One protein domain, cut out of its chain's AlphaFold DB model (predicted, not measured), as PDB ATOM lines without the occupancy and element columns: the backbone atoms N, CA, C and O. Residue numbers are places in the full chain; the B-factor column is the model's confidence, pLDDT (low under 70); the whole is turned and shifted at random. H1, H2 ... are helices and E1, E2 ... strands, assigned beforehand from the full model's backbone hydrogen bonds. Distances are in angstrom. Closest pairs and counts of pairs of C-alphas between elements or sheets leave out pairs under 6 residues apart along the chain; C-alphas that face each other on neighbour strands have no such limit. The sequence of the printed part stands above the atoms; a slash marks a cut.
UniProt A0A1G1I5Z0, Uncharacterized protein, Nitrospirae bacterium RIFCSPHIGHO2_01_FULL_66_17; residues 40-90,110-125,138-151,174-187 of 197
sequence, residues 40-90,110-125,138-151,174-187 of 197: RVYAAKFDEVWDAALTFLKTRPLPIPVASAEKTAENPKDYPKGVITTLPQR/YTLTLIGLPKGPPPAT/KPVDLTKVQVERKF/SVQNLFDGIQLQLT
ATOM      1  N   ARG A  40      36.223  28.942   5.120       87.50
ATOM      2  CA  ARG A  40      37.619  29.391   5.089       87.50
ATOM      3  C   ARG A  40      38.085  29.593   3.654       87.50
ATOM      4  O   ARG A  40      37.750  28.805   2.774       87.50
ATOM      5  N   VAL A  41      38.876  30.638   3.427       87.94
ATOM      6  CA  VAL A  41      39.494  30.930   2.127       87.94
ATOM      7  C   VAL A  41      40.971  30.551   2.170       87.94
ATOM      8  O   VAL A  41      41.673  30.902   3.117       87.94
ATOM      9  N   TYR A  42      41.431  29.853   1.137       85.19
ATOM     10  CA  TYR A  42      42.813  29.424   0.943       85.19
ATOM     11  C   TYR A  42      43.439  30.182  -0.223       85.19
ATOM     12  O   TYR A  42      42.786  30.396  -1.244       85.19
ATOM     13  N   ALA A  43      44.714  30.540  -0.080       86.81
ATOM     14  CA  ALA A  43      45.536  31.111  -1.147       86.81
ATOM     15  C   ALA A  43      46.169  30.008  -2.008       86.81
ATOM     16  O   ALA A  43      47.377  29.788  -1.964       86.81
ATOM     17  N   ALA A  44      45.329  29.271  -2.726       86.31
ATOM     18  CA  ALA A  44      45.727  28.182  -3.607       86.31
ATOM     19  C   ALA A  44      44.670  27.979  -4.700       86.31
ATOM     20  O   ALA A  44      43.507  28.391  -4.558       86.31
ATOM     21  N   LYS A  45      45.067  27.326  -5.795       88.06
ATOM     22  CA  LYS A  45      44.149  27.015  -6.900       88.06
ATOM     23  C   LYS A  45      43.100  25.999  -6.467       88.06
ATOM     24  O   LYS A  45      43.353  25.164  -5.603       88.06
ATOM     25  N   PHE A  46      41.951  26.014  -7.141       89.44
ATOM     26  CA  PHE A  46      40.847  25.100  -6.845       89.44
ATOM     27  C   PHE A  46      41.285  23.629  -6.812       89.44
ATOM     28  O   PHE A  46      40.975  22.933  -5.850       89.44
ATOM     29  N   ASP A  47      42.032  23.169  -7.820       89.69
ATOM     30  CA  ASP A  47      42.475  21.772  -7.888       89.69
ATOM     31  C   ASP A  47      43.465  21.408  -6.773       89.69
ATOM     32  O   ASP A  47      43.376  20.319  -6.218       89.69
ATOM     33  N   GLU A  48      44.335  22.337  -6.369       90.19
ATOM     34  CA  GLU A  48      45.274  22.123  -5.260       90.19
ATOM     35  C   GLU A  48      44.519  21.954  -3.935       90.19
ATOM     36  O   GLU A  48      44.788  21.027  -3.174       90.19
ATOM     37  N   VAL A  49      43.522  22.807  -3.672       90.94
ATOM     38  CA  VAL A  49      42.690  22.714  -2.459       90.94
ATOM     39  C   VAL A  49      41.788  21.481  -2.493       90.94
ATOM     40  O   VAL A  49      41.578  20.838  -1.463       90.94
ATOM     41  N   TRP A  50      41.282  21.117  -3.670       93.06
ATOM     42  CA  TRP A  50      40.511  19.896  -3.882       93.06
ATOM     43  C   TRP A  50      41.330  18.643  -3.558       93.06
ATOM     44  O   TRP A  50      40.893  17.800  -2.768       93.06
ATOM     45  N   ASP A  51      42.536  18.539  -4.112       93.06
ATOM     46  CA  ASP A  51      43.429  17.403  -3.888       93.06
ATOM     47  C   ASP A  51      43.934  17.366  -2.442       93.06
ATOM     48  O   ASP A  51      43.984  16.290  -1.840       93.06
ATOM     49  N   ALA A  52      44.217  18.523  -1.839       92.00
ATOM     50  CA  ALA A  52      44.554  18.644  -0.422       92.00
ATOM     51  C   ALA A  52      43.425  18.130   0.483       92.00
ATOM     52  O   ALA A  52      43.677  17.357   1.411       92.00
ATOM     53  N   ALA A  53      42.170  18.494   0.195       92.31
ATOM     54  CA  ALA A  53      41.012  18.020   0.949       92.31
ATOM     55  C   ALA A  53      40.827  16.505   0.827       92.31
ATOM     56  O   ALA A  53      40.698  15.815   1.841       92.31
ATOM     57  N   LEU A  54      40.878  15.960  -0.390       93.19
ATOM     58  CA  LEU A  54      40.783  14.513  -0.600       93.19
ATOM     59  C   LEU A  54      41.938  13.757   0.057       93.19
ATOM     60  O   LEU A  54      41.723  12.684   0.625       93.19
ATOM     61  N   THR A  55      43.150  14.303  -0.009       91.56
ATOM     62  CA  THR A  55      44.334  13.708   0.612       91.56
ATOM     63  C   THR A  55      44.173  13.682   2.121       91.56
ATOM     64  O   THR A  55      44.264  12.607   2.705       91.56
ATOM     65  N   PHE A  56      43.822  14.805   2.750       90.69
ATOM     66  CA  PHE A  56      43.616  14.868   4.197       90.69
ATOM     67  C   PHE A  56      42.551  13.876   4.690       90.69
ATOM     68  O   PHE A  56      42.762  13.179   5.687       90.69
ATOM     69  N   LEU A  57      41.422  13.764   3.980       90.75
ATOM     70  CA  LEU A  57      40.361  12.812   4.328       90.75
ATOM     71  C   LEU A  57      40.854  11.353   4.282       90.75
ATOM     72  O   LEU A  57      40.416  10.542   5.100       90.75
ATOM     73  N   LYS A  58      41.785  11.027   3.374       89.62
ATOM     74  CA  LYS A  58      42.343   9.678   3.184       89.62
ATOM     75  C   LYS A  58      43.526   9.351   4.097       89.62
ATOM     76  O   LYS A  58      43.630   8.214   4.541       89.62
ATOM     77  N   THR A  59      44.429  10.300   4.343       84.56
ATOM     78  CA  THR A  59      45.740  10.043   4.979       84.56
ATOM     79  C   THR A  59      45.753  10.254   6.486       84.56
ATOM     80  O   THR A  59      46.715   9.886   7.159       84.56
ATOM     81  N   ARG A  60      44.689  10.829   7.047       85.94
ATOM     82  CA  ARG A  60      44.540  10.973   8.495       85.94
ATOM     83  C   ARG A  60      44.537   9.606   9.215       85.94
ATOM     84  O   ARG A  60      44.083   8.620   8.636       85.94
ATOM     85  N   PRO A  61      44.923   9.543  10.508       77.62
ATOM     86  CA  PRO A  61      44.988   8.284  11.266       77.62
ATOM     87  C   PRO A  61      43.680   7.479  11.297       77.62
ATOM     88  O   PRO A  61      43.702   6.258  11.398       77.62
ATOM     89  N   LEU A  62      42.538   8.171  11.208       79.62
ATOM     90  CA  LEU A  62      41.211   7.574  11.059       79.62
ATOM     91  C   LEU A  62      40.565   8.113   9.777       79.62
ATOM     92  O   LEU A  62      39.911   9.165   9.835       79.62
ATOM     93  N   PRO A  63      40.784   7.459   8.621       82.62
ATOM     94  CA  PRO A  63      40.304   7.941   7.333       82.62
ATOM     95  C   PRO A  63      38.799   8.197   7.347       82.62
ATOM     96  O   PRO A  63      38.034   7.405   7.898       82.62
ATOM     97  N   ILE A  64      38.372   9.297   6.728       85.94
ATOM     98  CA  ILE A  64      36.956   9.560   6.475       85.94
ATOM     99  C   ILE A  64      36.683   9.145   5.030       85.94
ATOM    100  O   ILE A  64      37.073   9.867   4.109       85.94
ATOM    101  N   PRO A  65      36.044   7.989   4.792       86.44
ATOM    102  CA  PRO A  65      35.672   7.587   3.447       86.44
ATOM    103  C   PRO A  65      34.748   8.611   2.784       86.44
ATOM    104  O   PRO A  65      33.797   9.119   3.380       86.44
ATOM    105  N   VAL A  66      35.036   8.877   1.516       91.38
ATOM    106  CA  VAL A  66      34.262   9.771   0.657       91.38
ATOM    107  C   VAL A  66      33.127   8.973   0.016       91.38
ATOM    108  O   VAL A  66      33.367   7.900  -0.534       91.38
ATOM    109  N   ALA A  67      31.900   9.481   0.116       88.75
ATOM    110  CA  ALA A  67      30.717   8.910  -0.521       88.75
ATOM    111  C   ALA A  67      30.597   9.376  -1.976       88.75
ATOM    112  O   ALA A  67      30.396   8.562  -2.874       88.75
ATOM    113  N   SER A  68      30.759  10.679  -2.201       89.44
ATOM    114  CA  SER A  68      30.779  11.289  -3.527       89.44
ATOM    115  C   SER A  68      31.729  12.484  -3.552       89.44
ATOM    116  O   SER A  68      31.958  13.150  -2.541       89.44
ATOM    117  N   ALA A  69      32.319  12.726  -4.717       91.00
ATOM    118  CA  ALA A  69      33.166  13.878  -4.975       91.00
ATOM    119  C   ALA A  69      32.858  14.362  -6.390       91.00
ATOM    120  O   ALA A  69      33.288  13.757  -7.372       91.00
ATOM    121  N   GLU A  70      32.066  15.420  -6.484       89.88
ATOM    122  CA  GLU A  70      31.538  15.935  -7.741       89.88
ATOM    123  C   GLU A  70      32.117  17.321  -7.998       89.88
ATOM    124  O   GLU A  70      32.064  18.198  -7.136       89.88
ATOM    125  N   LYS A  71      32.692  17.518  -9.185       87.62
ATOM    126  CA  LYS A  71      33.088  18.838  -9.678       87.62
ATOM    127  C   LYS A  71      32.015  19.311 -10.651       87.62
ATOM    128  O   LYS A  71      31.661  18.588 -11.579       87.62
ATOM    129  N   THR A  72      31.533  20.528 -10.463       80.12
ATOM    130  CA  THR A  72      30.606  21.191 -11.374       80.12
ATOM    131  C   THR A  72      31.308  22.403 -11.966       80.12
ATOM    132  O   THR A  72      31.687  23.337 -11.259       80.12
ATOM    133  N   ALA A  73      31.469  22.386 -13.284       63.44
ATOM    134  CA  ALA A  73      31.856  23.543 -14.073       63.44
ATOM    135  C   ALA A  73      30.841  23.654 -15.216       63.44
ATOM    136  O   ALA A  73      31.079  23.159 -16.313       63.44
ATOM    137  N   GLU A  74      29.663  24.216 -14.929       52.88
ATOM    138  CA  GLU A  74      28.594  24.362 -15.933       52.88
ATOM    139  C   GLU A  74      28.962  25.369 -17.034       52.88
ATOM    140  O   GLU A  74      28.426  25.290 -18.138       52.88
ATOM    141  N   ASN A  75      29.910  26.279 -16.781       57.44
ATOM    142  CA  ASN A  75      30.337  27.279 -17.753       57.44
ATOM    143  C   ASN A  75      31.817  27.652 -17.550       57.44
ATOM    144  O   ASN A  75      32.211  27.929 -16.421       57.44
ATOM    145  N   PRO A  76      32.647  27.761 -18.604       57.12
ATOM    146  CA  PRO A  76      34.038  28.222 -18.484       57.12
ATOM    147  C   PRO A  76      34.204  29.662 -17.961       57.12
ATOM    148  O   PRO A  76      35.325  30.078 -17.676       57.12
ATOM    149  N   LYS A  77      33.115  30.436 -17.860       61.44
ATOM    150  CA  LYS A  77      33.099  31.764 -17.224       61.44
ATOM    151  C   LYS A  77      32.807  31.721 -15.724       61.44
ATOM    152  O   LYS A  77      33.083  32.706 -15.044       61.44
ATOM    153  N   ASP A  78      32.254  30.618 -15.235       71.19
ATOM    154  CA  ASP A  78      31.954  30.440 -13.824       71.19
ATOM    155  C   ASP A  78      33.173  29.841 -13.125       71.19
ATOM    156  O   ASP A  78      33.879  28.986 -13.666       71.19
ATOM    157  N   TYR A  79      33.451  30.314 -11.912       79.69
ATOM    158  CA  TYR A  79      34.521  29.735 -11.115       79.69
ATOM    159  C   TYR A  79      34.199  28.269 -10.792       79.69
ATOM    160  O   TYR A  79      33.036  27.945 -10.528       79.69
ATOM    161  N   PRO A  80      35.204  27.375 -10.783       87.12
ATOM    162  CA  PRO A  80      34.971  25.960 -10.542       87.12
ATOM    163  C   PRO A  80      34.332  25.751  -9.170       87.12
ATOM    164  O   PRO A  80      34.768  26.327  -8.171       87.12
ATOM    165  N   LYS A  81      33.309  24.900  -9.116       90.00
ATOM    166  CA  LYS A  81      32.676  24.473  -7.872       90.00
ATOM    167  C   LYS A  81      32.850  22.972  -7.718       90.00
ATOM    168  O   LYS A  81      32.850  22.227  -8.692       90.00
ATOM    169  N   GLY A  82      32.973  22.506  -6.489       91.19
ATOM    170  CA  GLY A  82      32.942  21.085  -6.207       91.19
ATOM    171  C   GLY A  82      32.344  20.792  -4.847       91.19
ATOM    172  O   GLY A  82      32.398  21.621  -3.939       91.19
ATOM    173  N   VAL A  83      31.762  19.610  -4.717       93.44
ATOM    174  CA  VAL A  83      31.151  19.121  -3.486       93.44
ATOM    175  C   VAL A  83      31.746  17.759  -3.161       93.44
ATOM    176  O   VAL A  83      31.744  16.853  -3.993       93.44
ATOM    177  N   ILE A  84      32.274  17.624  -1.947       91.56
ATOM    178  CA  ILE A  84      32.758  16.359  -1.395       91.56
ATOM    179  C   ILE A  84      31.833  15.973  -0.247       91.56
ATOM    180  O   ILE A  84      31.817  16.633   0.792       91.56
ATOM    181  N   THR A  85      31.099  14.882  -0.421       92.06
ATOM    182  CA  THR A  85      30.229  14.318   0.611       92.06
ATOM    183  C   THR A  85      30.882  13.069   1.174       92.06
ATOM    184  O   THR A  85      31.305  12.174   0.441       92.06
ATOM    185  N   THR A  86      30.982  12.991   2.494       90.56
ATOM    186  CA  THR A  86      31.591  11.849   3.190       90.56
ATOM    187  C   THR A  86      30.557  10.780   3.533       90.56
ATOM    188  O   THR A  86      29.364  11.061   3.638       90.56
ATOM    189  N   LEU A  87      30.992   9.528   3.695       87.31
ATOM    190  CA  LEU A  87      30.117   8.485   4.231       87.31
ATOM    191  C   LEU A  87      29.881   8.724   5.730       87.31
ATOM    192  O   LEU A  87      30.831   9.104   6.426       87.31
ATOM    193  N   PRO A  88      28.675   8.413   6.252       86.56
ATOM    194  CA  PRO A  88      28.372   8.557   7.670       86.56
ATOM    195  C   PRO A  88      29.371   7.796   8.543       86.56
ATOM    196  O   PRO A  88      29.400   6.561   8.567       86.56
ATOM    197  N   GLN A  89      30.183   8.543   9.281       83.75
ATOM    198  CA  GLN A  89      31.112   8.010  10.261       83.75
ATOM    199  C   GLN A  89      30.352   7.634  11.516       83.75
ATOM    200  O   GLN A  89      29.449   8.350  11.936       83.75
ATOM    201  N   ARG A  90      30.711   6.509  12.128       80.62
ATOM    202  CA  ARG A  90      30.040   6.031  13.332       80.62
ATOM    203  C   ARG A  90      31.002   5.988  14.500       80.62
ATOM    204  O   ARG A  90      32.031   5.321  14.427       80.62
ATOM    205  N   TYR A 110      30.021  14.835   6.842       90.94
ATOM    206  CA  TYR A 110      30.574  16.102   6.381       90.94
ATOM    207  C   TYR A 110      30.276  16.302   4.902       90.94
ATOM    208  O   TYR A 110      30.504  15.385   4.101       90.94
ATOM    209  N   THR A 111      29.859  17.516   4.565       93.06
ATOM    210  CA  THR A 111      29.707  18.006   3.197       93.06
ATOM    211  C   THR A 111      30.622  19.212   3.032       93.06
ATOM    212  O   THR A 111      30.415  20.259   3.647       93.06
ATOM    213  N   LEU A 112      31.671  19.060   2.229       93.62
ATOM    214  CA  LEU A 112      32.617  20.125   1.922       93.62
ATOM    215  C   LEU A 112      32.242  20.723   0.569       93.62
ATOM    216  O   LEU A 112      32.274  20.028  -0.443       93.62
ATOM    217  N   THR A 113      31.926  22.013   0.543       92.62
ATOM    218  CA  THR A 113      31.678  22.759  -0.695       92.62
ATOM    219  C   THR A 113      32.879  23.643  -0.995       92.62
ATOM    220  O   THR A 113      33.189  24.556  -0.234       92.62
ATOM    221  N   LEU A 114      33.559  23.373  -2.105       93.44
ATOM    222  CA  LEU A 114      34.712  24.119  -2.591       93.44
ATOM    223  C   LEU A 114      34.280  25.024  -3.744       93.44
ATOM    224  O   LEU A 114      33.572  24.589  -4.651       93.44
ATOM    225  N   ILE A 115      34.697  26.282  -3.709       89.69
ATOM    226  CA  ILE A 115      34.340  27.303  -4.694       89.69
ATOM    227  C   ILE A 115      35.616  28.062  -5.055       89.69
ATOM    228  O   ILE A 115      36.219  28.705  -4.195       89.69
ATOM    229  N   GLY A 116      36.035  27.987  -6.316       88.00
ATOM    230  CA  GLY A 116      37.071  28.860  -6.851       88.00
ATOM    231  C   GLY A 116      36.618  30.316  -6.776       88.00
ATOM    232  O   GLY A 116      35.438  30.625  -6.936       88.00
ATOM    233  N   LEU A 117      37.541  31.224  -6.507       86.31
ATOM    234  CA  LEU A 117      37.275  32.654  -6.433       86.31
ATOM    235  C   LEU A 117      38.165  33.407  -7.430       86.31
ATOM    236  O   LEU A 117      39.198  32.878  -7.856       86.31
ATOM    237  N   PRO A 118      37.796  34.647  -7.803       83.81
ATOM    238  CA  PRO A 118      38.714  35.526  -8.512       83.81
ATOM    239  C   PRO A 118      40.024  35.655  -7.743       83.81
ATOM    240  O   PRO A 118      40.043  35.623  -6.509       83.81
ATOM    241  N   LYS A 119      41.111  35.882  -8.483       84.00
ATOM    242  CA  LYS A 119      42.382  36.247  -7.865       84.00
ATOM    243  C   LYS A 119      42.195  37.486  -7.002       84.00
ATOM    244  O   LYS A 119      41.589  38.466  -7.436       84.00
ATOM    245  N   GLY A 120      42.739  37.441  -5.799       78.62
ATOM    246  CA  GLY A 120      42.568  38.499  -4.815       78.62
ATOM    247  C   GLY A 120      43.781  38.630  -3.910       78.62
ATOM    248  O   GLY A 120      44.752  37.882  -4.065       78.62
ATOM    249  N   PRO A 121      43.756  39.598  -2.983       74.94
ATOM    250  CA  PRO A 121      44.779  39.676  -1.955       74.94
ATOM    251  C   PRO A 121      44.783  38.370  -1.145       74.94
ATOM    252  O   PRO A 121      43.716  37.778  -0.942       74.94
ATOM    253  N   PRO A 122      45.956  37.901  -0.686       71.25
ATOM    254  CA  PRO A 122      46.013  36.734   0.179       71.25
ATOM    255  C   PRO A 122      45.124  36.968   1.414       71.25
ATOM    256  O   PRO A 122      45.134  38.068   1.978       71.25
ATOM    257  N   PRO A 123      44.322  35.969   1.830       69.56
ATOM    258  CA  PRO A 123      43.498  36.093   3.018       69.56
ATOM    259  C   PRO A 123      44.405  36.296   4.234       69.56
ATOM    260  O   PRO A 123      45.537  35.812   4.263       69.56
ATOM    261  N   ALA A 124      43.900  36.989   5.254       62.28
ATOM    262  CA  ALA A 124      44.575  37.085   6.542       62.28
ATOM    263  C   ALA A 124      44.577  35.700   7.213       62.28
ATOM    264  O   ALA A 124      43.688  35.365   7.996       62.28
ATOM    265  N   THR A 125      45.532  34.847   6.854       59.38
ATOM    266  CA  THR A 125      45.718  33.545   7.487       59.38
ATOM    267  C   THR A 125      46.353  33.748   8.864       59.38
ATOM    268  O   THR A 125      47.313  34.512   8.985       59.38
ATOM    269  N   LYS A 138      50.954  40.623  -4.347       70.12
ATOM    270  CA  LYS A 138      50.573  39.915  -5.583       70.12
ATOM    271  C   LYS A 138      49.202  39.255  -5.444       70.12
ATOM    272  O   LYS A 138      48.991  38.530  -4.475       70.12
ATOM    273  N   PRO A 139      48.290  39.444  -6.419       76.75
ATOM    274  CA  PRO A 139      47.028  38.727  -6.422       76.75
ATOM    275  C   PRO A 139      47.298  37.228  -6.590       76.75
ATOM    276  O   PRO A 139      47.971  36.803  -7.534       76.75
ATOM    277  N   VAL A 140      46.777  36.441  -5.656       82.31
ATOM    278  CA  VAL A 140      46.919  34.982  -5.605       82.31
ATOM    279  C   VAL A 140      45.610  34.315  -6.008       82.31
ATOM    280  O   VAL A 140      44.543  34.917  -5.898       82.31
ATOM    281  N   ASP A 141      45.692  33.078  -6.495       84.88
ATOM    282  CA  ASP A 141      44.506  32.245  -6.699       84.88
ATOM    283  C   ASP A 141      43.849  31.954  -5.343       84.88
ATOM    284  O   ASP A 141      44.536  31.674  -4.358       84.88
ATOM    285  N   LEU A 142      42.520  32.060  -5.289       86.44
ATOM    286  CA  LEU A 142      41.746  31.902  -4.063       86.44
ATOM    287  C   LEU A 142      40.730  30.776  -4.222       86.44
ATOM    288  O   LEU A 142      40.033  30.686  -5.233       86.44
ATOM    289  N   THR A 143      40.591  29.958  -3.183       88.00
ATOM    290  CA  THR A 143      39.549  28.929  -3.109       88.00
ATOM    291  C   THR A 143      38.865  28.992  -1.756       88.00
ATOM    292  O   THR A 143      39.515  28.925  -0.713       88.00
ATOM    293  N   LYS A 144      37.541  29.114  -1.760       91.00
ATOM    294  CA  LYS A 144      36.712  29.073  -0.558       91.00
ATOM    295  C   LYS A 144      36.241  27.653  -0.290       91.00
ATOM    296  O   LYS A 144      35.756  26.987  -1.198       91.00
ATOM    297  N   VAL A 145      36.333  27.218   0.958       90.81
ATOM    298  CA  VAL A 145      35.814  25.935   1.430       90.81
ATOM    299  C   VAL A 145      34.785  26.203   2.513       90.81
ATOM    300  O   VAL A 145      35.090  26.849   3.514       90.81
ATOM    301  N   GLN A 146      33.579  25.694   2.315       92.44
ATOM    302  CA  GLN A 146      32.507  25.681   3.303       92.44
ATOM    303  C   GLN A 146      32.335  24.253   3.805       92.44
ATOM    304  O   GLN A 146      32.398  23.314   3.009       92.44
ATOM    305  N   VAL A 147      32.141  24.079   5.107       91.00
ATOM    306  CA  VAL A 147      31.983  22.752   5.708       91.00
ATOM    307  C   VAL A 147      30.670  22.706   6.456       91.00
ATOM    308  O   VAL A 147      30.515  23.320   7.510       91.00
ATOM    309  N   GLU A 148      29.747  21.922   5.927       91.00
ATOM    310  CA  GLU A 148      28.542  21.532   6.635       91.00
ATOM    311  C   GLU A 148      28.791  20.201   7.343       91.00
ATOM    312  O   GLU A 148      29.398  19.276   6.792       91.00
ATOM    313  N   ARG A 149      28.344  20.113   8.592       89.75
ATOM    314  CA  ARG A 149      28.501  18.929   9.426       89.75
ATOM    315  C   ARG A 149      27.150  18.537   9.995       89.75
ATOM    316  O   ARG A 149      26.558  19.305  10.748       89.75
ATOM    317  N   LYS A 150      26.720  17.317   9.701       89.12
ATOM    318  CA  LYS A 150      25.535  16.699  10.284       89.12
ATOM    319  C   LYS A 150      25.957  15.670  11.328       89.12
ATOM    320  O   LYS A 150      26.504  14.626  10.974       89.12
ATOM    321  N   PHE A 151      25.702  15.975  12.598       87.38
ATOM    322  CA  PHE A 151      26.020  15.108  13.728       87.38
ATOM    323  C   PHE A 151      24.736  14.632  14.407       87.38
ATOM    324  O   PHE A 151      23.941  15.436  14.882       87.38
ATOM    325  N   SER A 174      36.405  18.037  14.435       85.50
ATOM    326  CA  SER A 174      35.933  19.417  14.385       85.50
ATOM    327  C   SER A 174      36.078  19.978  12.967       85.50
ATOM    328  O   SER A 174      36.988  19.617  12.219       85.50
ATOM    329  N   VAL A 175      35.193  20.909  12.610       87.88
ATOM    330  CA  VAL A 175      35.293  21.649  11.345       87.88
ATOM    331  C   VAL A 175      36.627  22.400  11.255       87.88
ATOM    332  O   VAL A 175      37.258  22.423  10.203       87.88
ATOM    333  N   GLN A 176      37.118  22.916  12.384       86.38
ATOM    334  CA  GLN A 176      38.430  23.554  12.456       86.38
ATOM    335  C   GLN A 176      39.572  22.587  12.104       86.38
ATOM    336  O   GLN A 176      40.425  22.926  11.292       86.38
ATOM    337  N   ASN A 177      39.544  21.352  12.619       86.94
ATOM    338  CA  ASN A 177      40.553  20.344  12.284       86.94
ATOM    339  C   ASN A 177      40.504  19.939  10.804       86.94
ATOM    340  O   ASN A 177      41.542  19.595  10.243       86.94
ATOM    341  N   LEU A 178      39.327  19.967  10.165       88.31
ATOM    342  CA  LEU A 178      39.221  19.777   8.713       88.31
ATOM    343  C   LEU A 178      39.923  20.914   7.968       88.31
ATOM    344  O   LEU A 178      40.711  20.652   7.062       88.31
ATOM    345  N   PHE A 179      39.688  22.162   8.373       90.06
ATOM    346  CA  PHE A 179      40.341  23.306   7.751       90.06
ATOM    347  C   PHE A 179      41.859  23.324   7.950       90.06
ATOM    348  O   PHE A 179      42.607  23.554   7.003       90.06
ATOM    349  N   ASP A 180      42.332  23.078   9.168       88.44
ATOM    350  CA  ASP A 180      43.768  23.041   9.458       88.44
ATOM    351  C   ASP A 180      44.443  21.857   8.756       88.44
ATOM    352  O   ASP A 180      45.544  21.988   8.228       88.44
ATOM    353  N   GLY A 181      43.747  20.722   8.653       86.44
ATOM    354  CA  GLY A 181      44.190  19.564   7.888       86.44
ATOM    355  C   GLY A 181      44.409  19.854   6.405       86.44
ATOM    356  O   GLY A 181      45.447  19.483   5.861       86.44
ATOM    357  N   ILE A 182      43.468  20.555   5.765       89.06
ATOM    358  CA  ILE A 182      43.603  21.009   4.371       89.06
ATOM    359  C   ILE A 182      44.797  21.959   4.240       89.06
ATOM    360  O   ILE A 182      45.627  21.779   3.353       89.06
ATOM    361  N   GLN A 183      44.921  22.933   5.147       88.38
ATOM    362  CA  GLN A 183      46.032  23.888   5.134       88.38
ATOM    363  C   GLN A 183      47.395  23.188   5.224       88.38
ATOM    364  O   GLN A 183      48.311  23.562   4.496       88.38
ATOM    365  N   LEU A 184      47.524  22.164   6.071       85.75
ATOM    366  CA  LEU A 184      48.761  21.394   6.232       85.75
ATOM    367  C   LEU A 184      49.156  20.616   4.970       85.75
ATOM    368  O   LEU A 184      50.343  20.461   4.705       85.75
ATOM    369  N   GLN A 185      48.187  20.139   4.182       86.00
ATOM    370  CA  GLN A 185      48.471  19.476   2.900       86.00
ATOM    371  C   GLN A 185      48.909  20.467   1.810       86.00
ATOM    372  O   GLN A 185      49.584  20.075   0.864       86.00
ATOM    373  N   LEU A 186      48.524  21.740   1.936       84.38
ATOM    374  CA  LEU A 186      48.905  22.805   1.004       84.38
ATOM    375  C   LEU A 186      50.274  23.415   1.327       84.38
ATOM    376  O   LEU A 186      50.912  23.997   0.452       84.38
ATOM    377  N   THR A 187      50.726  23.330   2.579       75.38
ATOM    378  CA  THR A 187      52.030  23.865   2.980       75.38
ATOM    379  C   THR A 187      53.160  22.930   2.548       75.38
ATOM    380  O   THR A 187      53.109  21.743   2.876       75.38
TER     381      THR A 187
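What this domain is: This is residues 40 to 90, 110 to 125, 138 to 151 and 174 to 187 of the 197 residues of an uncharacterized protein of Nitrospirae bacterium RIFCSPHIGHO2_01_FULL_66_17 (UniProt A0A1G1I5Z0). One twisted sheet of five strands has both helices, H1 and H2, over one face, where they pack on each other and cross steeply; the other face has no named helix on it. The long strands E4 and E5 lie side by side inside the sheet, with the hairpin E2 and E3 along one flank and the short E1 at the opposite edge. The printed part has 95 residues, with two named helices and five named strands in the order E1, H1, E2, E3, E4, E5, H2. The sheet's order is E1, E5, E4, E3, E2, all antiparallel, and the class is mixed, helices and strands. The whole is compact, with a radius of gyration of the C-alphas of 13.2 A, and spans 42 by 30 by 20 A.

Where its parts are: E1 is residues 40 to 42, 6.6 A long, and its first C-alpha, of Arg 40, is at (37.619, 29.391, 5.089). H1 is residues 46 to 59, 19.8 A. E2, residues 66 to 72, measures 17.0 A, and E3, residues 81 to 86, 16.8 A. E4 is residues 110 to 120, 27.8 A, and bends by 52 degrees at residue 117. E5, residues 140 to 151, is the longest strand at 34.7 A; C-alpha 151 is at (26.020, 15.108, 13.728). H2 is residues 175 to 186, 17.1 A, and C-alpha 186 is at (48.905, 22.805, 1.004).

How they stand to each other: In the sheet, edge strand E1 is antiparallel to E5, with N 42 and O 143 within hydrogen-bond range at 2.8 A. E5 and E4 are antiparallel at 162 degrees, with N 113 and O 146 at 2.8 A. E4 and E3 are antiparallel at 158 degrees, with N 84 and O 112 at 2.8 A. E3 and the edge strand E2 form a hairpin, with N 83 and O 70 at 2.8 A. H1 and H2 lie on the same face, in two layers, helices on one face of a sheet. H1 is on the sheet; the C-alphas of Phe 46 and Gly 116 of E4 are its closest pair with that strand, 5.3 A apart. H2 is on the sheet at a height of 9.0 A, over E5, and runs slantwise to the strands, but only just, at 31 degrees to E5 on the local plane. H1 and H2 touch, closest at the C-alphas of Ala 52 and Gln 185, 5.2 A apart. They run opposite ways at a steep tilt of 69 degrees, only just short of about perpendicular. In both helices every O i to N i+4 pair is within hydrogen-bond range.

The domain as a whole: The two C-alphas farthest apart, of Arg 90 and Lys 138, are 43.9 A from each other. Three cuts leave out residues 91 to 109, 126 to 137 and 152 to 173, with C-alpha gaps of 12.2 A, 15.3 A and 10.8 A. Of the links printed whole, E1 to H1 is tight, H1 to E2 and E2 to E3 are short, and none is long. The mean pLDDT of the printed part is 84.8, and residues 73 to 77 and 123 to 125 are under 70.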